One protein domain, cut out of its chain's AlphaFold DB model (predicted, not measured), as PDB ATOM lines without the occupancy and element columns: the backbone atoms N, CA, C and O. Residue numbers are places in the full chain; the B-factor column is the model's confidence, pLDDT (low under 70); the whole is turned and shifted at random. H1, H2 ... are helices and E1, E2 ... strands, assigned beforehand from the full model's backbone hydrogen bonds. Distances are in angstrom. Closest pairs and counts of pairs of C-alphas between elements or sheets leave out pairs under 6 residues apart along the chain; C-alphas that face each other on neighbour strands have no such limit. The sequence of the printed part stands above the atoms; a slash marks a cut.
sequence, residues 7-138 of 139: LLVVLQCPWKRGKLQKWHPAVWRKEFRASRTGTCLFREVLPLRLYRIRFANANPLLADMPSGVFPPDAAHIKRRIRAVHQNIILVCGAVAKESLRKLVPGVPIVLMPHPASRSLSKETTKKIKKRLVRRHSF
ATOM      1  N   LEU A   7     -18.590   5.039  42.778       91.00
ATOM      2  CA  LEU A   7     -18.075   3.711  43.094       91.00
ATOM      3  C   LEU A   7     -19.093   3.002  43.982       91.00
ATOM      4  O   LEU A   7     -19.272   3.368  45.151       91.00
ATOM      5  N   LEU A   8     -19.759   1.987  43.430       90.50
ATOM      6  CA  LEU A   8     -20.641   1.121  44.204       90.50
ATOM      7  C   LEU A   8     -19.816   0.000  44.839       90.50
ATOM      8  O   LEU A   8     -19.292  -0.872  44.152       90.50
ATOM      9  N   VAL A   9     -19.719   0.014  46.163       90.06
ATOM     10  CA  VAL A   9     -19.077  -1.037  46.951       90.06
ATOM     11  C   VAL A   9     -20.136  -2.055  47.352       90.06
ATOM     12  O   VAL A   9     -21.052  -1.731  48.108       90.06
ATOM     13  N   VAL A  10     -20.007  -3.282  46.854       88.00
ATOM     14  CA  VAL A  10     -20.906  -4.390  47.177       88.00
ATOM     15  C   VAL A  10     -20.237  -5.316  48.181       88.00
ATOM     16  O   VAL A  10     -19.191  -5.911  47.908       88.00
ATOM     17  N   LEU A  11     -20.844  -5.407  49.358       86.12
ATOM     18  CA  LEU A  11     -20.462  -6.305  50.443       86.12
ATOM     19  C   LEU A  11     -21.377  -7.535  50.454       86.12
ATOM     20  O   LEU A  11     -22.295  -7.640  49.648       86.12
ATOM     21  N   GLN A  12     -21.134  -8.468  51.368       81.44
ATOM     22  CA  GLN A  12     -21.877  -9.723  51.465       81.44
ATOM     23  C   GLN A  12     -23.320  -9.517  51.962       81.44
ATOM     24  O   GLN A  12     -24.259  -9.491  51.169       81.44
ATOM     25  N   CYS A  13     -23.497  -9.323  53.264       79.00
ATOM     26  CA  CYS A  13     -24.771  -9.029  53.909       79.00
ATOM     27  C   CYS A  13     -24.511  -8.194  55.174       79.00
ATOM     28  O   CYS A  13     -23.398  -8.203  55.712       79.00
ATOM     29  N   PRO A  14     -25.501  -7.428  55.648       76.69
ATOM     30  CA  PRO A  14     -25.426  -6.822  56.968       76.69
ATOM     31  C   PRO A  14     -25.515  -7.915  58.049       76.69
ATOM     32  O   PRO A  14     -26.169  -8.936  57.843       76.69
ATOM     33  N   TRP A  15     -24.905  -7.693  59.214       75.00
ATOM     34  CA  TRP A  15     -25.067  -8.559  60.388       75.00
ATOM     35  C   TRP A  15     -25.493  -7.739  61.611       75.00
ATOM     36  O   TRP A  15     -25.206  -6.538  61.678       75.00
ATOM     37  N   LYS A  16     -26.199  -8.369  62.556       71.69
ATOM     38  CA  LYS A  16     -26.667  -7.757  63.808       71.69
ATOM     39  C   LYS A  16     -25.487  -7.446  64.724       71.69
ATOM     40  O   LYS A  16     -25.046  -8.288  65.499       71.69
ATOM     41  N   ARG A  17     -24.971  -6.219  64.655       64.81
ATOM     42  CA  ARG A  17     -23.991  -5.713  65.618       64.81
ATOM     43  C   ARG A  17     -24.699  -4.854  66.666       64.81
ATOM     44  O   ARG A  17     -25.428  -3.930  66.326       64.81
ATOM     45  N   GLY A  18     -24.479  -5.143  67.948       64.56
ATOM     46  CA  GLY A  18     -25.036  -4.343  69.045       64.56
ATOM     47  C   GLY A  18     -26.570  -4.374  69.116       64.56
ATOM     48  O   GLY A  18     -27.177  -5.431  68.981       64.56
ATOM     49  N   LYS A  19     -27.204  -3.212  69.338       55.88
ATOM     50  CA  LYS A  19     -28.666  -3.062  69.530       55.88
ATOM     51  C   LYS A  19     -29.467  -2.940  68.219       55.88
ATOM     52  O   LYS A  19     -30.602  -2.468  68.248       55.88
ATOM     53  N   LEU A  20     -28.902  -3.312  67.065       59.25
ATOM     54  CA  LEU A  20     -29.613  -3.303  65.779       59.25
ATOM     55  C   LEU A  20     -30.768  -4.322  65.793       59.25
ATOM     56  O   LEU A  20     -30.616  -5.463  65.368       59.25
ATOM     57  N   GLN A  21     -31.938  -3.896  66.275       55.94
ATOM     58  CA  GLN A  21     -33.150  -4.717  66.266       55.94
ATOM     59  C   GLN A  21     -33.843  -4.730  64.893       55.94
ATOM     60  O   GLN A  21     -34.503  -5.707  64.550       55.94
ATOM     61  N   LYS A  22     -33.670  -3.675  64.077       61.72
ATOM     62  CA  LYS A  22     -34.199  -3.566  62.704       61.72
ATOM     63  C   LYS A  22     -33.154  -2.971  61.760       61.72
ATOM     64  O   LYS A  22     -32.389  -2.087  62.141       61.72
ATOM     65  N   TRP A  23     -33.122  -3.444  60.513       65.06
ATOM     66  CA  TRP A  23     -32.196  -2.953  59.491       65.06
ATOM     67  C   TRP A  23     -32.499  -1.487  59.138       65.06
ATOM     68  O   TRP A  23     -33.540  -1.190  58.559       65.06
ATOM     69  N   HIS A  24     -31.579  -0.569  59.458       71.81
ATOM     70  CA  HIS A  24     -31.658   0.832  59.032       71.81
ATOM     71  C   HIS A  24     -30.378   1.251  58.280       71.81
ATOM     72  O   HIS A  24     -29.293   1.250  58.875       71.81
ATOM     73  N   PRO A  25     -30.454   1.669  56.997       70.19
ATOM     74  CA  PRO A  25     -29.276   1.943  56.163       70.19
ATOM     75  C   PRO A  25     -28.307   2.988  56.721       70.19
ATOM     76  O   PRO A  25     -27.107   2.933  56.451       70.19
ATOM     77  N   ALA A  26     -28.809   3.991  57.446       72.69
ATOM     78  CA  ALA A  26     -27.958   5.026  58.036       72.69
ATOM     79  C   ALA A  26     -27.188   4.507  59.262       72.69
ATOM     80  O   ALA A  26     -25.989   4.760  59.377       72.69
ATOM     81  N   VAL A  27     -27.853   3.726  60.122       72.56
ATOM     82  CA  VAL A  27     -27.252   3.135  61.330       72.56
ATOM     83  C   VAL A  27     -26.205   2.109  60.922       72.56
ATOM     84  O   VAL A  27     -25.049   2.209  61.327       72.56
ATOM     85  N   TRP A  28     -26.566   1.217  59.995       77.81
ATOM     86  CA  TRP A  28     -25.639   0.230  59.456       77.81
ATOM     87  C   TRP A  28     -24.403   0.885  58.828       77.81
ATOM     88  O   TRP A  28     -23.289   0.443  59.084       77.81
ATOM     89  N   ARG A  29     -24.550   1.977  58.060       76.88
ATOM     90  CA  ARG A  29     -23.392   2.687  57.478       76.88
ATOM     91  C   ARG A  29     -22.468   3.273  58.546       76.88
ATOM     92  O   ARG A  29     -21.250   3.193  58.382       76.88
ATOM     93  N   LYS A  30     -23.026   3.857  59.613       79.06
ATOM     94  CA  LYS A  30     -22.246   4.406  60.734       79.06
ATOM     95  C   LYS A  30     -21.446   3.299  61.423       79.06
ATOM     96  O   LYS A  30     -20.232   3.418  61.564       79.06
ATOM     97  N   GLU A  31     -22.104   2.201  61.775       77.50
ATOM     98  CA  GLU A  31     -21.458   1.062  62.431       77.50
ATOM     99  C   GLU A  31     -20.458   0.338  61.530       77.50
ATOM    100  O   GLU A  31     -19.378  -0.058  61.974       77.50
ATOM    101  N   PHE A  32     -20.784   0.203  60.244       79.12
ATOM    102  CA  PHE A  32     -19.895  -0.367  59.248       79.12
ATOM    103  C   PHE A  32     -18.621   0.463  59.124       79.12
ATOM    104  O   PHE A  32     -17.532  -0.101  59.192       79.12
ATOM    105  N   ARG A  33     -18.731   1.793  59.011       81.19
ATOM    106  CA  ARG A  33     -17.568   2.690  58.945       81.19
ATOM    107  C   ARG A  33     -16.680   2.571  60.189       81.19
ATOM    108  O   ARG A  33     -15.468   2.639  60.042       81.19
ATOM    109  N   ALA A  34     -17.267   2.342  61.364       80.81
ATOM    110  CA  ALA A  34     -16.537   2.115  62.615       80.81
ATOM    111  C   ALA A  34     -15.986   0.682  62.776       80.81
ATOM    112  O   ALA A  34     -15.225   0.401  63.700       80.81
ATOM    113  N   SER A  35     -16.370  -0.265  61.918       77.44
ATOM    114  CA  SER A  35     -15.831  -1.627  61.952       77.44
ATOM    115  C   SER A  35     -14.394  -1.681  61.424       77.44
ATOM    116  O   SER A  35     -13.972  -0.831  60.640       77.44
ATOM    117  N   ARG A  36     -13.646  -2.732  61.785       78.88
ATOM    118  CA  ARG A  36     -12.309  -3.000  61.220       78.88
ATOM    119  C   ARG A  36     -12.340  -3.027  59.686       78.88
ATOM    120  O   ARG A  36     -11.494  -2.417  59.036       78.88
ATOM    121  N   THR A  37     -13.355  -3.684  59.128       78.81
ATOM    122  CA  THR A  37     -13.625  -3.797  57.688       78.81
ATOM    123  C   THR A  37     -13.825  -2.428  57.039       78.81
ATOM    124  O   THR A  37     -13.183  -2.116  56.036       78.81
ATOM    125  N   GLY A  38     -14.693  -1.596  57.621       83.62
ATOM    126  CA  GLY A  38     -14.964  -0.250  57.124       83.62
ATOM    127  C   GLY A  38     -13.736   0.645  57.211       83.62
ATOM    128  O   GLY A  38     -13.359   1.249  56.212       83.62
ATOM    129  N   THR A  39     -13.059   0.670  58.360       85.38
ATOM    130  CA  THR A  39     -11.824   1.445  58.555       85.38
ATOM    131  C   THR A  39     -10.765   1.089  57.514       85.38
ATOM    132  O   THR A  39     -10.197   1.989  56.898       85.38
ATOM    133  N   CYS A  40     -10.538  -0.203  57.258       84.81
ATOM    134  CA  CYS A  40      -9.603  -0.654  56.226       84.81
ATOM    135  C   CYS A  40     -10.003  -0.147  54.832       84.81
ATOM    136  O   CYS A  40      -9.183   0.442  54.130       84.81
ATOM    137  N   LEU A  41     -11.274  -0.300  54.447       87.31
ATOM    138  CA  LEU A  41     -11.770   0.187  53.159       87.31
ATOM    139  C   LEU A  41     -11.562   1.695  52.990       87.31
ATOM    140  O   LEU A  41     -10.990   2.123  51.990       87.31
ATOM    141  N   PHE A  42     -12.011   2.493  53.959       88.75
ATOM    142  CA  PHE A  42     -11.950   3.951  53.873       88.75
ATOM    143  C   PHE A  42     -10.520   4.492  53.894       88.75
ATOM    144  O   PHE A  42     -10.249   5.467  53.198       88.75
ATOM    145  N   ARG A  43      -9.614   3.884  54.670       86.00
ATOM    146  CA  ARG A  43      -8.228   4.361  54.789       86.00
ATOM    147  C   ARG A  43      -7.334   3.870  53.653       86.00
ATOM    148  O   ARG A  43      -6.561   4.646  53.102       86.00
ATOM    149  N   GLU A  44      -7.465   2.603  53.270       85.56
ATOM    150  CA  GLU A  44      -6.457   1.934  52.439       85.56
ATOM    151  C   GLU A  44      -6.897   1.721  50.988       85.56
ATOM    152  O   GLU A  44      -6.060   1.712  50.084       85.56
ATOM    153  N   VAL A  45      -8.197   1.538  50.739       88.56
ATOM    154  CA  VAL A  45      -8.688   1.042  49.442       88.56
ATOM    155  C   VAL A  45      -9.407   2.123  48.648       88.56
ATOM    156  O   VAL A  45      -9.107   2.326  47.471       88.56
ATOM    157  N   LEU A  46     -10.370   2.807  49.268       90.44
ATOM    158  CA  LEU A  46     -11.309   3.669  48.560       90.44
ATOM    159  C   LEU A  46     -10.639   4.981  48.112       90.44
ATOM    160  O   LEU A  46     -10.153   5.745  48.949       90.44
ATOM    161  N   PRO A  47     -10.627   5.305  46.805       89.75
ATOM    162  CA  PRO A  47     -10.114   6.577  46.314       89.75
ATOM    163  C   PRO A  47     -11.186   7.669  46.451       89.75
ATOM    164  O   PRO A  47     -11.806   8.084  45.476       89.75
ATOM    165  N   LEU A  48     -11.400   8.136  47.685       89.94
ATOM    166  CA  LEU A  48     -12.497   9.043  48.066       89.94
ATOM    167  C   LEU A  48     -12.514  10.386  47.313       89.94
ATOM    168  O   LEU A  48     -13.561  11.015  47.221       89.94
ATOM    169  N   ARG A  49     -11.370  10.827  46.774       89.94
ATOM    170  CA  ARG A  49     -11.281  12.046  45.951       89.94
ATOM    171  C   ARG A  49     -11.776  11.845  44.517       89.94
ATOM    172  O   ARG A  49     -12.164  12.808  43.878       89.94
ATOM    173  N   LEU A  50     -11.759  10.609  44.018       88.94
ATOM    174  CA  LEU A  50     -12.125  10.285  42.635       88.94
ATOM    175  C   LEU A  50     -13.583   9.852  42.511       88.94
ATOM    176  O   LEU A  50     -14.215  10.113  41.498       88.94
ATOM    177  N   TYR A  51     -14.138   9.238  43.557       89.56
ATOM    178  CA  TYR A  51     -15.485   8.685  43.503       89.56
ATOM    179  C   TYR A  51     -16.364   9.143  44.652       89.56
ATOM    180  O   TYR A  51     -15.966   9.105  45.820       89.56
ATOM    181  N   ARG A  52     -17.635   9.387  44.333       89.94
ATOM    182  CA  ARG A  52     -18.691   9.355  45.341       89.94
ATOM    183  C   ARG A  52     -18.938   7.896  45.721       89.94
ATOM    184  O   ARG A  52     -19.262   7.082  44.864       89.94
ATOM    185  N   ILE A  53     -18.792   7.540  46.995       89.12
ATOM    186  CA  ILE A  53     -18.926   6.142  47.436       89.12
ATOM    187  C   ILE A  53     -20.378   5.818  47.789       89.12
ATOM    188  O   ILE A  53     -20.989   6.490  48.626       89.12
ATOM    189  N   ARG A  54     -20.911   4.740  47.213       89.12
ATOM    190  CA  ARG A  54     -22.169   4.119  47.648       89.12
ATOM    191  C   ARG A  54     -21.917   2.689  48.099       89.12
ATOM    192  O   ARG A  54     -21.028   2.024  47.587       89.12
ATOM    193  N   PHE A  55     -22.715   2.223  49.052       86.62
ATOM    194  CA  PHE A  55     -22.643   0.855  49.559       86.62
ATOM    195  C   PHE A  55     -23.932   0.112  49.239       86.62
ATOM    196  O   PHE A  55     -25.025   0.669  49.369       86.62
ATOM    197  N   ALA A  56     -23.788  -1.151  48.868       87.12
ATOM    198  CA  ALA A  56     -24.864  -2.120  48.785       87.12
ATOM    199  C   ALA A  56     -24.392  -3.445  49.387       87.12
ATOM    200  O   ALA A  56     -23.195  -3.691  49.533       87.12
ATOM    201  N   ASN A  57     -25.350  -4.299  49.719       86.19
ATOM    202  CA  ASN A  57     -25.083  -5.675  50.098       86.19
ATOM    203  C   ASN A  57     -25.585  -6.590  48.982       86.19
ATOM    204  O   ASN A  57     -26.543  -6.247  48.286       86.19
ATOM    205  N   ALA A  58     -24.931  -7.733  48.806       84.62
ATOM    206  CA  ALA A  58     -25.344  -8.744  47.847       84.62
ATOM    207  C   ALA A  58     -26.681  -9.374  48.254       84.62
ATOM    208  O   ALA A  58     -27.467  -9.738  47.388       84.62
ATOM    209  N   ASN A  59     -26.968  -9.445  49.555       85.44
ATOM    210  CA  ASN A  59     -28.278  -9.803  50.084       85.44
ATOM    211  C   ASN A  59     -28.734  -8.760  51.136       85.44
ATOM    212  O   ASN A  59     -27.915  -8.341  51.965       85.44
ATOM    213  N   PRO A  60     -29.998  -8.286  51.098       83.06
ATOM    214  CA  PRO A  60     -30.515  -7.311  52.061       83.06
ATOM    215  C   PRO A  60     -30.837  -7.887  53.449       83.06
ATOM    216  O   PRO A  60     -31.004  -7.102  54.384       83.06
ATOM    217  N   LEU A  61     -30.943  -9.209  53.591       85.00
ATOM    218  CA  LEU A  61     -31.282  -9.883  54.841       85.00
ATOM    219  C   LEU A  61     -30.189  -9.695  55.891       85.00
ATOM    220  O   LEU A  61     -28.992  -9.682  55.599       85.00
ATOM    221  N   LEU A  62     -30.632  -9.536  57.135       82.00
ATOM    222  CA  LEU A  62     -29.773  -9.275  58.275       82.00
ATOM    223  C   LEU A  62     -29.347 -10.596  58.913       82.00
ATOM    224  O   LEU A  62     -30.180 -11.318  59.450       82.00
ATOM    225  N   ALA A  63     -28.053 -10.893  58.858       83.62
ATOM    226  CA  ALA A  63     -27.493 -12.076  59.496       83.62
ATOM    227  C   ALA A  63     -27.438 -11.895  61.018       83.62
ATOM    228  O   ALA A  63     -27.094 -10.813  61.501       83.62
ATOM    229  N   ASP A  64     -27.699 -12.956  61.777       80.44
ATOM    230  CA  ASP A  64     -27.560 -12.929  63.239       80.44
ATOM    231  C   ASP A  64     -26.093 -12.928  63.687       80.44
ATOM    232  O   ASP A  64     -25.759 -12.377  64.732       80.44
ATOM    233  N   MET A  65     -25.198 -13.482  62.864       76.75
ATOM    234  CA  MET A  65     -23.764 -13.573  63.144       76.75
ATOM    235  C   MET A  65     -22.915 -12.941  62.031       76.75
ATOM    236  O   MET A  65     -23.332 -12.936  60.871       76.75
ATOM    237  N   PRO A  66     -21.682 -12.479  62.331       71.12
ATOM    238  CA  PRO A  66     -20.747 -11.970  61.319       71.12
ATOM    239  C   PRO A  66     -20.375 -12.989  60.235       71.12
ATOM    240  O   PRO A  66     -19.995 -12.599  59.134       71.12
ATOM    241  N   SER A  67     -20.444 -14.282  60.562       71.62
ATOM    242  CA  SER A  67     -20.209 -15.403  59.648       71.62
ATOM    243  C   SER A  67     -21.446 -15.798  58.844       71.62
ATOM    244  O   SER A  67     -21.340 -16.667  57.983       71.62
ATOM    245  N   GLY A  68     -22.609 -15.192  59.110       75.69
ATOM    246  CA  GLY A  68     -23.838 -15.510  58.397       75.69
ATOM    247  C   GLY A  68     -23.688 -15.233  56.906       75.69
ATOM    248  O   GLY A  68     -23.230 -14.165  56.491       75.69
ATOM    249  N   VAL A  69     -24.056 -16.219  56.095       77.94
ATOM    250  CA  VAL A  69     -23.964 -16.153  54.640       77.94
ATOM    251  C   VAL A  69     -25.345 -16.384  54.061       77.94
ATOM    252  O   VAL A  69     -25.970 -17.400  54.341       77.94
ATOM    253  N   PHE A  70     -25.792 -15.460  53.218       81.56
ATOM    254  CA  PHE A  70     -26.987 -15.648  52.407       81.56
ATOM    255  C   PHE A  70     -26.608 -15.761  50.933       81.56
ATOM    256  O   PHE A  70     -25.641 -15.114  50.503       81.56
ATOM    257  N   PRO A  71     -27.379 -16.523  50.138       81.38
ATOM    258  CA  PRO A  71     -27.255 -16.464  48.695       81.38
ATOM    259  C   PRO A  71     -27.541 -15.030  48.220       81.38
ATOM    260  O   PRO A  71     -28.386 -14.344  48.796       81.38
ATOM    261  N   PRO A  72     -26.851 -14.529  47.194       82.12
ATOM    262  CA  PRO A  72     -27.086 -13.184  46.679       82.12
ATOM    263  C   PRO A  72     -28.510 -12.983  46.146       82.12
ATOM    264  O   PRO A  72     -29.040 -13.830  45.432       82.12
ATOM    265  N   ASP A  73     -29.098 -11.821  46.423       85.81
ATOM    266  CA  ASP A  73     -30.396 -11.413  45.888       85.81
ATOM    267  C   ASP A  73     -30.197 -10.620  44.587       85.81
ATOM    268  O   ASP A  73     -29.827  -9.439  44.564       85.81
ATOM    269  N   ALA A  74     -30.468 -11.296  43.472       82.31
ATOM    270  CA  ALA A  74     -30.330 -10.754  42.130       82.31
ATOM    271  C   ALA A  74     -31.182  -9.500  41.883       82.31
ATOM    272  O   ALA A  74     -30.711  -8.537  41.264       82.31
ATOM    273  N   ALA A  75     -32.432  -9.501  42.348       85.81
ATOM    274  CA  ALA A  75     -33.364  -8.401  42.135       85.81
ATOM    275  C   ALA A  75     -32.940  -7.171  42.947       85.81
ATOM    276  O   ALA A  75     -32.971  -6.044  42.438       85.81
ATOM    277  N   HIS A  76     -32.473  -7.386  44.180       85.69
ATOM    278  CA  HIS A  76     -31.919  -6.333  45.021       85.69
ATOM    279  C   HIS A  76     -30.701  -5.670  44.372       85.69
ATOM    280  O   HIS A  76     -30.676  -4.446  44.209       85.69
ATOM    281  N   ILE A  77     -29.706  -6.464  43.964       83.38
ATOM    282  CA  ILE A  77     -28.464  -5.960  43.365       83.38
ATOM    283  C   ILE A  77     -28.762  -5.175  42.083       83.38
ATOM    284  O   ILE A  77     -28.290  -4.045  41.937       83.38
ATOM    285  N   LYS A  78     -29.591  -5.721  41.181       83.94
ATOM    286  CA  LYS A  78     -29.983  -5.036  39.935       83.94
ATOM    287  C   LYS A  78     -30.624  -3.679  40.219       83.94
ATOM    288  O   LYS A  78     -30.251  -2.685  39.597       83.94
ATOM    289  N   ARG A  79     -31.538  -3.609  41.192       86.12
ATOM    290  CA  ARG A  79     -32.183  -2.353  41.607       86.12
ATOM    291  C   ARG A  79     -31.167  -1.347  42.144       86.12
ATOM    292  O   ARG A  79     -31.221  -0.173  41.787       86.12
ATOM    293  N   ARG A  80     -30.222  -1.804  42.972       85.94
ATOM    294  CA  ARG A  80     -29.168  -0.946  43.526       85.94
ATOM    295  C   ARG A  80     -28.232  -0.421  42.453       85.94
ATOM    296  O   ARG A  80     -27.887   0.743  42.542       85.94
ATOM    297  N   ILE A  81     -27.869  -1.222  41.457       82.25
ATOM    298  CA  ILE A  81     -26.998  -0.781  40.361       82.25
ATOM    299  C   ILE A  81     -27.722   0.219  39.458       82.25
ATOM    300  O   ILE A  81     -27.170   1.278  39.186       82.25
ATOM    301  N   ARG A  82     -28.975  -0.055  39.062       82.56
ATOM    302  CA  ARG A  82     -29.785   0.869  38.242       82.56
ATOM    303  C   ARG A  82     -29.990   2.232  38.904       82.56
ATOM    304  O   ARG A  82     -29.991   3.246  38.222       82.56
ATOM    305  N   ALA A  83     -30.115   2.267  40.232       81.00
ATOM    306  CA  ALA A  83     -30.272   3.507  40.999       81.00
ATOM    307  C   ALA A  83     -29.020   4.408  41.006       81.00
ATOM    308  O   ALA A  83     -29.004   5.463  41.650       81.00
ATOM    309  N   VAL A  84     -27.937   3.978  40.360       74.38
ATOM    310  CA  VAL A  84     -26.700   4.737  40.265       74.38
ATOM    311  C   VAL A  84     -26.222   4.693  38.814       74.38
ATOM    312  O   VAL A  84     -25.679   3.701  38.350       74.38
ATOM    313  N   HIS A  85     -26.495   5.752  38.066       63.28
ATOM    314  CA  HIS A  85     -26.084   5.892  36.670       63.28
ATOM    315  C   HIS A  85     -24.571   6.216  36.644       63.28
ATOM    316  O   HIS A  85     -24.180   7.169  37.309       63.28
ATOM    317  N   GLN A  86     -23.744   5.445  35.916       62.78
ATOM    318  CA  GLN A  86     -22.260   5.540  35.807       62.78
ATOM    319  C   GLN A  86     -21.435   4.944  36.973       62.78
ATOM    320  O   GLN A  86     -20.907   5.673  37.816       62.78
ATOM    321  N   ASN A  87     -21.267   3.608  36.995       71.50
ATOM    322  CA  ASN A  87     -20.520   2.932  38.063       71.50
ATOM    323  C   ASN A  87     -19.328   2.107  37.590       71.50
ATOM    324  O   ASN A  87     -19.430   1.283  36.683       71.50
ATOM    325  N   ILE A  88     -18.271   2.181  38.391       85.81
ATOM    326  CA  ILE A  88     -17.399   1.036  38.639       85.81
ATOM    327  C   ILE A  88     -17.929   0.339  39.892       85.81
ATOM    328  O   ILE A  88     -18.331   0.993  40.857       85.81
ATOM    329  N   ILE A  89     -17.953  -0.992  39.887       88.50
ATOM    330  CA  ILE A  89     -18.397  -1.784  41.036       88.50
ATOM    331  C   ILE A  89     -17.175  -2.403  41.711       88.50
ATOM    332  O   ILE A  89     -16.426  -3.150  41.083       88.50
ATOM    333  N   LEU A  90     -16.982  -2.124  43.002       90.06
ATOM    334  CA  LEU A  90     -16.032  -2.846  43.848       90.06
ATOM    335  C   LEU A  90     -16.771  -3.959  44.586       90.06
ATOM    336  O   LEU A  90     -17.638  -3.692  45.411       90.06
ATOM    337  N   VAL A  91     -16.403  -5.205  44.316       87.81
ATOM    338  CA  VAL A  91     -17.023  -6.388  44.911       87.81
ATOM    339  C   VAL A  91     -16.107  -6.979  45.969       87.81
ATOM    340  O   VAL A  91     -14.959  -7.315  45.677       87.81
ATOM    341  N   CYS A  92     -16.629  -7.132  47.183       86.19
ATOM    342  CA  CYS A  92     -15.891  -7.609  48.343       86.19
ATOM    343  C   CYS A  92     -16.307  -9.038  48.716       86.19
ATOM    344  O   CYS A  92     -17.420  -9.261  49.188       86.19
ATOM    345  N   GLY A  93     -15.383  -9.994  48.593       80.62
ATOM    346  CA  GLY A  93     -15.590 -11.389  48.998       80.62
ATOM    347  C   GLY A  93     -16.157 -12.301  47.903       80.62
ATOM    348  O   GLY A  93     -16.548 -11.859  46.823       80.62
ATOM    349  N   ALA A  94     -16.160 -13.608  48.183       71.75
ATOM    350  CA  ALA A  94     -16.498 -14.653  47.212       71.75
ATOM    351  C   ALA A  94     -17.990 -14.667  46.834       71.75
ATOM    352  O   ALA A  94     -18.326 -14.718  45.654       71.75
ATOM    353  N   VAL A  95     -18.878 -14.520  47.819       69.50
ATOM    354  CA  VAL A  95     -20.340 -14.574  47.632       69.50
ATOM    355  C   VAL A  95     -20.836 -13.456  46.709       69.50
ATOM    356  O   VAL A  95     -21.637 -13.675  45.798       69.50
ATOM    357  N   ALA A  96     -20.300 -12.247  46.886       67.94
ATOM    358  CA  ALA A  96     -20.631 -11.115  46.031       67.94
ATOM    359  C   ALA A  96     -20.011 -11.256  44.620       67.94
ATOM    360  O   ALA A  96     -20.587 -10.792  43.638       67.94
ATOM    361  N   LYS A  97     -18.853 -11.925  44.487       72.69
ATOM    362  CA  LYS A  97     -18.176 -12.154  43.194       72.69
ATOM    363  C   LYS A  97     -19.003 -13.034  42.261       72.69
ATOM    364  O   LYS A  97     -19.114 -12.714  41.078       72.69
ATOM    365  N   GLU A  98     -19.532 -14.139  42.777       67.38
ATOM    366  CA  GLU A  98     -20.239 -15.134  41.969       67.38
ATOM    367  C   GLU A  98     -21.564 -14.601  41.413       67.38
ATOM    368  O   GLU A  98     -21.919 -14.846  40.261       67.38
ATOM    369  N   SER A  99     -22.242 -13.769  42.197       66.19
ATOM    370  CA  SER A  99     -23.512 -13.164  41.816       66.19
ATOM    371  C   SER A  99     -23.376 -12.018  40.827       66.19
ATOM    372  O   SER A  99     -24.080 -11.980  39.823       66.19
ATOM    373  N   LEU A 100     -22.466 -11.073  41.068       72.62
ATOM    374  CA  LEU A 100     -22.428  -9.831  40.289       72.62
ATOM    375  C   LEU A 100     -22.023 -10.023  38.829       72.62
ATOM    376  O   LEU A 100     -22.564  -9.339  37.964       72.62
ATOM    377  N   ARG A 101     -21.124 -10.970  38.534       69.69
ATOM    378  CA  ARG A 101     -20.671 -11.212  37.154       69.69
ATOM    379  C   ARG A 101     -21.803 -11.626  36.214       69.69
ATOM    380  O   ARG A 101     -21.785 -11.228  35.057       69.69
ATOM    381  N   LYS A 102     -22.780 -12.391  36.707       69.88
ATOM    382  CA  LYS A 102     -23.919 -12.865  35.903       69.88
ATOM    383  C   LYS A 102     -25.036 -11.821  35.781       69.88
ATOM    384  O   LYS A 102     -25.854 -11.899  34.875       69.88
ATOM    385  N   LEU A 103     -25.100 -10.857  36.702       67.62
ATOM    386  CA  LEU A 103     -26.260  -9.973  36.852       67.62
ATOM    387  C   LEU A 103     -26.160  -8.652  36.091       67.62
ATOM    388  O   LEU A 103     -27.199  -8.052  35.811       67.62
ATOM    389  N   VAL A 104     -24.943  -8.190  35.803       71.19
ATOM    390  CA  VAL A 104     -24.687  -6.885  35.177       71.19
ATOM    391  C   VAL A 104     -23.570  -6.970  34.134       71.19
ATOM    392  O   VAL A 104     -22.445  -6.528  34.386       71.19
ATOM    393  N   PRO A 105     -23.861  -7.550  32.956       69.12
ATOM    394  CA  PRO A 105     -22.917  -7.540  31.845       69.12
ATOM    395  C   PRO A 105     -22.565  -6.096  31.453       69.12
ATOM    396  O   PRO A 105     -23.406  -5.202  31.513       69.12
ATOM    397  N   GLY A 106     -21.302  -5.862  31.094       74.50
ATOM    398  CA  GLY A 106     -20.813  -4.558  30.628       74.50
ATOM    399  C   GLY A 106     -20.435  -3.547  31.718       74.50
ATOM    400  O   GLY A 106     -19.767  -2.565  31.411       74.50
ATOM    401  N   VAL A 107     -20.773  -3.776  32.994       77.75
ATOM    402  CA  VAL A 107     -20.356  -2.867  34.077       77.75
ATOM    403  C   VAL A 107     -18.944  -3.226  34.565       77.75
ATOM    404  O   VAL A 107     -18.705  -4.379  34.941       77.75
ATOM    405  N   PRO A 108     -17.988  -2.278  34.627       84.69
ATOM    406  CA  PRO A 108     -16.641  -2.572  35.105       84.69
ATOM    407  C   PRO A 108     -16.624  -3.029  36.571       84.69
ATOM    408  O   PRO A 108     -16.891  -2.259  37.495       84.69
ATOM    409  N   ILE A 109     -16.224  -4.281  36.803       86.56
ATOM    410  CA  ILE A 109     -16.131  -4.881  38.142       86.56
ATOM    411  C   ILE A 109     -14.665  -4.978  38.590       86.56
ATOM    412  O   ILE A 109     -13.806  -5.495  37.866       86.56
ATOM    413  N   VAL A 110     -14.342  -4.458  39.775       88.62
ATOM    414  CA  VAL A 110     -13.086  -4.710  40.496       88.62
ATOM    415  C   VAL A 110     -13.384  -5.683  41.628       88.62
ATOM    416  O   VAL A 110     -14.264  -5.438  42.447       88.62
ATOM    417  N   LEU A 111     -12.645  -6.786  41.682       87.00
ATOM    418  CA  LEU A 111     -12.789  -7.786  42.735       87.00
ATOM    419  C   LEU A 111     -11.763  -7.553  43.841       87.00
ATOM    420  O   LEU A 111     -10.596  -7.266  43.562       87.00
ATOM    421  N   MET A 112     -12.197  -7.743  45.080       86.19
ATOM    422  CA  MET A 112     -11.368  -7.705  46.274       86.19
ATOM    423  C   MET A 112     -11.753  -8.863  47.214       86.19
ATOM    424  O   MET A 112     -12.944  -9.159  47.346       86.19
ATOM    425  N   PRO A 113     -10.793  -9.521  47.894       81.00
ATOM    426  CA  PRO A 113     -11.108 -10.407  49.017       81.00
ATOM    427  C   PRO A 113     -11.949  -9.686  50.082       81.00
ATOM    428  O   PRO A 113     -11.962  -8.462  50.147       81.00
ATOM    429  N   HIS A 114     -12.672 -10.400  50.946       73.69
ATOM    430  CA  HIS A 114     -13.447  -9.695  51.972       73.69
ATOM    431  C   HIS A 114     -12.503  -8.840  52.852       73.69
ATOM    432  O   HIS A 114     -11.444  -9.339  53.233       73.69
ATOM    433  N   PRO A 115     -12.824  -7.580  53.205       67.25
ATOM    434  CA  PRO A 115     -11.885  -6.741  53.949       67.25
ATOM    435  C   PRO A 115     -11.623  -7.223  55.387       67.25
ATOM    436  O   PRO A 115     -10.624  -6.847  55.988       67.25
ATOM    437  N   ALA A 116     -12.490  -8.088  55.926       67.00
ATOM    438  CA  ALA A 116     -12.241  -8.812  57.178       67.00
ATOM    439  C   ALA A 116     -11.403 -10.096  57.002       67.00
ATOM    440  O   ALA A 116     -11.085 -10.753  57.989       67.00
ATOM    441  N   SER A 117     -11.085 -10.495  55.768       63.97
ATOM    442  CA  SER A 117     -10.280 -11.692  55.522       63.97
ATOM    443  C   SER A 117      -8.848 -11.473  56.010       63.97
ATOM    444  O   SER A 117      -8.251 -10.423  55.763       63.97
ATOM    445  N   ARG A 118      -8.266 -12.494  56.652       60.66
ATOM    446  CA  ARG A 118      -6.839 -12.503  57.024       60.66
ATOM    447  C   ARG A 118      -5.914 -12.341  55.804       60.66
ATOM    448  O   ARG A 118      -4.770 -11.940  55.956       60.66
ATOM    449  N   SER A 119      -6.428 -12.596  54.600       61.31
ATOM    450  CA  SER A 119      -5.726 -12.478  53.319       61.31
ATOM    451  C   SER A 119      -5.577 -11.051  52.770       61.31
ATOM    452  O   SER A 119      -4.914 -10.869  51.749       61.31
ATOM    453  N   LEU A 120      -6.184 -10.022  53.377       70.75
ATOM    454  CA  LEU A 120      -6.085  -8.654  52.852       70.75
ATOM    455  C   LEU A 120      -4.776  -7.971  53.297       70.75
ATOM    456  O   LEU A 120      -4.726  -7.276  54.309       70.75
ATOM    457  N   SER A 121      -3.700  -8.161  52.530       78.94
ATOM    458  CA  SER A 121      -2.413  -7.494  52.781       78.94
ATOM    459  C   SER A 121      -2.406  -6.028  52.318       78.94
ATOM    460  O   SER A 121      -3.145  -5.651  51.403       78.94
ATOM    461  N   LYS A 122      -1.507  -5.202  52.881       81.81
ATOM    462  CA  LYS A 122      -1.270  -3.813  52.419       81.81
ATOM    463  C   LYS A 122      -0.905  -3.741  50.931       81.81
ATOM    464  O   LYS A 122      -1.193  -2.764  50.246       81.81
ATOM    465  N   GLU A 123      -0.239  -4.765  50.411       85.50
ATOM    466  CA  GLU A 123       0.101  -4.827  48.993       85.50
ATOM    467  C   GLU A 123      -1.143  -5.089  48.131       85.50
ATOM    468  O   GLU A 123      -1.350  -4.440  47.102       85.50
ATOM    469  N   THR A 124      -2.021  -5.983  48.593       84.88
ATOM    470  CA  THR A 124      -3.299  -6.283  47.938       84.88
ATOM    471  C   THR A 124      -4.190  -5.043  47.886       84.88
ATOM    472  O   THR A 124      -4.708  -4.708  46.817       84.88
ATOM    473  N   THR A 125      -4.310  -4.299  48.993       85.62
ATOM    474  CA  THR A 125      -5.089  -3.048  49.029       85.62
ATOM    475  C   THR A 125      -4.532  -2.003  48.061       85.62
ATOM    476  O   THR A 125      -5.299  -1.429  47.282       85.62
ATOM    477  N   LYS A 126      -3.203  -1.821  48.006       87.69
ATOM    478  CA  LYS A 126      -2.542  -0.929  47.032       87.69
ATOM    479  C   LYS A 126      -2.832  -1.330  45.583       87.69
ATOM    480  O   LYS A 126      -3.151  -0.462  44.768       87.69
ATOM    481  N   LYS A 127      -2.752  -2.624  45.243       89.56
ATOM    482  CA  LYS A 127      -3.054  -3.131  43.888       89.56
ATOM    483  C   LYS A 127      -4.502  -2.833  43.488       89.56
ATOM    484  O   LYS A 127      -4.753  -2.391  42.367       89.56
ATOM    485  N   ILE A 128      -5.451  -3.015  44.402       90.31
ATOM    486  CA  ILE A 128      -6.875  -2.739  44.156       90.31
ATOM    487  C   ILE A 128      -7.127  -1.245  43.986       90.31
ATOM    488  O   ILE A 128      -7.775  -0.848  43.019       90.31
ATOM    489  N   LYS A 129      -6.561  -0.410  44.863       89.81
ATOM    490  CA  LYS A 129      -6.656   1.048  44.742       89.81
ATOM    491  C   LYS A 129      -6.106   1.527  43.397       89.81
ATOM    492  O   LYS A 129      -6.786   2.279  42.708       89.81
ATOM    493  N   LYS A 130      -4.941   1.028  42.962       90.38
ATOM    494  CA  LYS A 130      -4.381   1.328  41.628       90.38
ATOM    495  C   LYS A 130      -5.334   0.937  40.492       90.38
ATOM    496  O   LYS A 130      -5.486   1.705  39.548       90.38
ATOM    497  N   ARG A 131      -6.004  -0.220  40.577       90.50
ATOM    498  CA  ARG A 131      -7.015  -0.638  39.584       90.50
ATOM    499  C   ARG A 131      -8.214   0.313  39.548       90.50
ATOM    500  O   ARG A 131      -8.644   0.678  38.461       90.50
ATOM    501  N   LEU A 132      -8.719   0.733  40.709       89.44
ATOM    502  CA  LEU A 132      -9.821   1.698  40.807       89.44
ATOM    503  C   LEU A 132      -9.434   3.071  40.244       89.44
ATOM    504  O   LEU A 132     -10.231   3.680  39.542       89.44
ATOM    505  N   VAL A 133      -8.214   3.541  40.511       88.06
ATOM    506  CA  VAL A 133      -7.695   4.799  39.947       88.06
ATOM    507  C   VAL A 133      -7.585   4.701  38.427       88.06
ATOM    508  O   VAL A 133      -8.123   5.551  37.734       88.06
ATOM    509  N   ARG A 134      -6.970   3.635  37.892       86.25
ATOM    510  CA  ARG A 134      -6.834   3.453  36.437       86.25
ATOM    511  C   ARG A 134      -8.179   3.476  35.724       86.25
ATOM    512  O   ARG A 134      -8.293   4.112  34.693       86.25
ATOM    513  N   ARG A 135      -9.202   2.816  36.273       81.88
ATOM    514  CA  ARG A 135     -10.531   2.791  35.643       81.88
ATOM    515  C   ARG A 135     -11.246   4.143  35.649       81.88
ATOM    516  O   ARG A 135     -12.044   4.370  34.751       81.88
ATOM    517  N   HIS A 136     -10.930   5.025  36.598       78.88
ATOM    518  CA  HIS A 136     -11.407   6.408  36.562       78.88
ATOM    519  C   HIS A 136     -10.845   7.147  35.344       78.88
ATOM    520  O   HIS A 136     -11.554   7.906  34.711       78.88
ATOM    521  N   SER A 137      -9.566   6.939  35.026       67.50
ATOM    522  CA  SER A 137      -8.878   7.653  33.942       67.50
ATOM    523  C   SER A 137      -9.355   7.282  32.532       67.50
ATOM    524  O   SER A 137      -8.964   7.953  31.587       67.50
ATOM    525  N   PHE A 138     -10.156   6.221  32.387       57.44
ATOM    526  CA  PHE A 138     -10.708   5.746  31.110       57.44
ATOM    527  C   PHE A 138     -12.247   5.821  31.054       57.44
ATOM    528  O   PHE A 138     -12.837   5.249  30.141       57.44
TER     529      PHE A 138
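This is residues 7 to 138 of the 139 residues of an uncharacterized protein of Candidatus Sungbacteria bacterium RIFCSPHIGHO2_01_FULL_47_32 (UniProt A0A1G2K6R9). A twisted parallel sheet of four strands lies between helices on both faces, H3 and H4 over one face and H5 over the other. H2 packs on H5, H1 makes a corner with H2 through their link, and these two are not on the sheet. The printed part has 132 residues, with five named helices and four named strands in the order E1 H1 H2 E2 H3 E3 H4 E4 H5; the sheet runs E2 E1 E3 E4. The class is mixed, helices and strands, and the whole is compact, with a radius of gyration of the C-alphas of 14.1 A and spans of 43 by 31 by 24 A.

The sheet's edge strands are E2, residues 52 to 57, and E4, residues 109 to 112; its inner strands are E1, residues 7 to 11, and E3, residues 87 to 92. It is only just strongly twisted, with C-alphas up to 4.3 A off its best plane. N 9 and O 54 are 2.8 A apart between E1 and E2, N 10 and O 90 2.8 A between E1 and E3, and N 110 and O 89 2.8 A between E3 and E4, each within hydrogen-bond range. H3, residues 74 to 82, and H4, residues 94 to 103, are on the same face, at heights of 9.5 A and 8.7 A over the sheet. H3 and H4 touch, the closest C-alphas being those of Ala 74 and Leu 103, 6.7 A apart. H5, residues 122 to 136, is on the opposite face at a height of 9.1 A and runs along the strands, at 8 degrees to E3 on the local plane. H2, residues 36 to 45, touches H5, with the closest C-alphas, those of Val 45 and Lys 129, 5.1 A apart. H1, residues 25 to 34, and H2 only just touch, with 3 pairs of C-alphas within 8 A, and only at the corner. Two strand-helix-strand units, parallel neighbour strands with helices between, are E1, H1 H2, E2 and E3, H4, E4; E2, H3, E3 is a split one, with E1 between its strands. Each crossover is right-handed. In H1, H2, H3 and H5 every O i to N i+4 pair is within hydrogen-bond range; in H4, 3 of 6.

E1 begins at C-alpha 7, (-18.075, 3.711, 43.094). E2 is 17.0 A long and E3 15.4 A. H5, the longest helix, is 21.4 A long and ends at C-alpha 136, (-11.407, 6.408, 36.562).

The C-alphas farthest apart, those of Lys 19 and Phe 138, are 43.3 A apart. The printed part has no cut. The long links are E1 to H1 and E2 to H3. Mean pLDDT of the printed part is 79.4; 24 residues are under 70, among them residues 17 to 23 and 115 to 119.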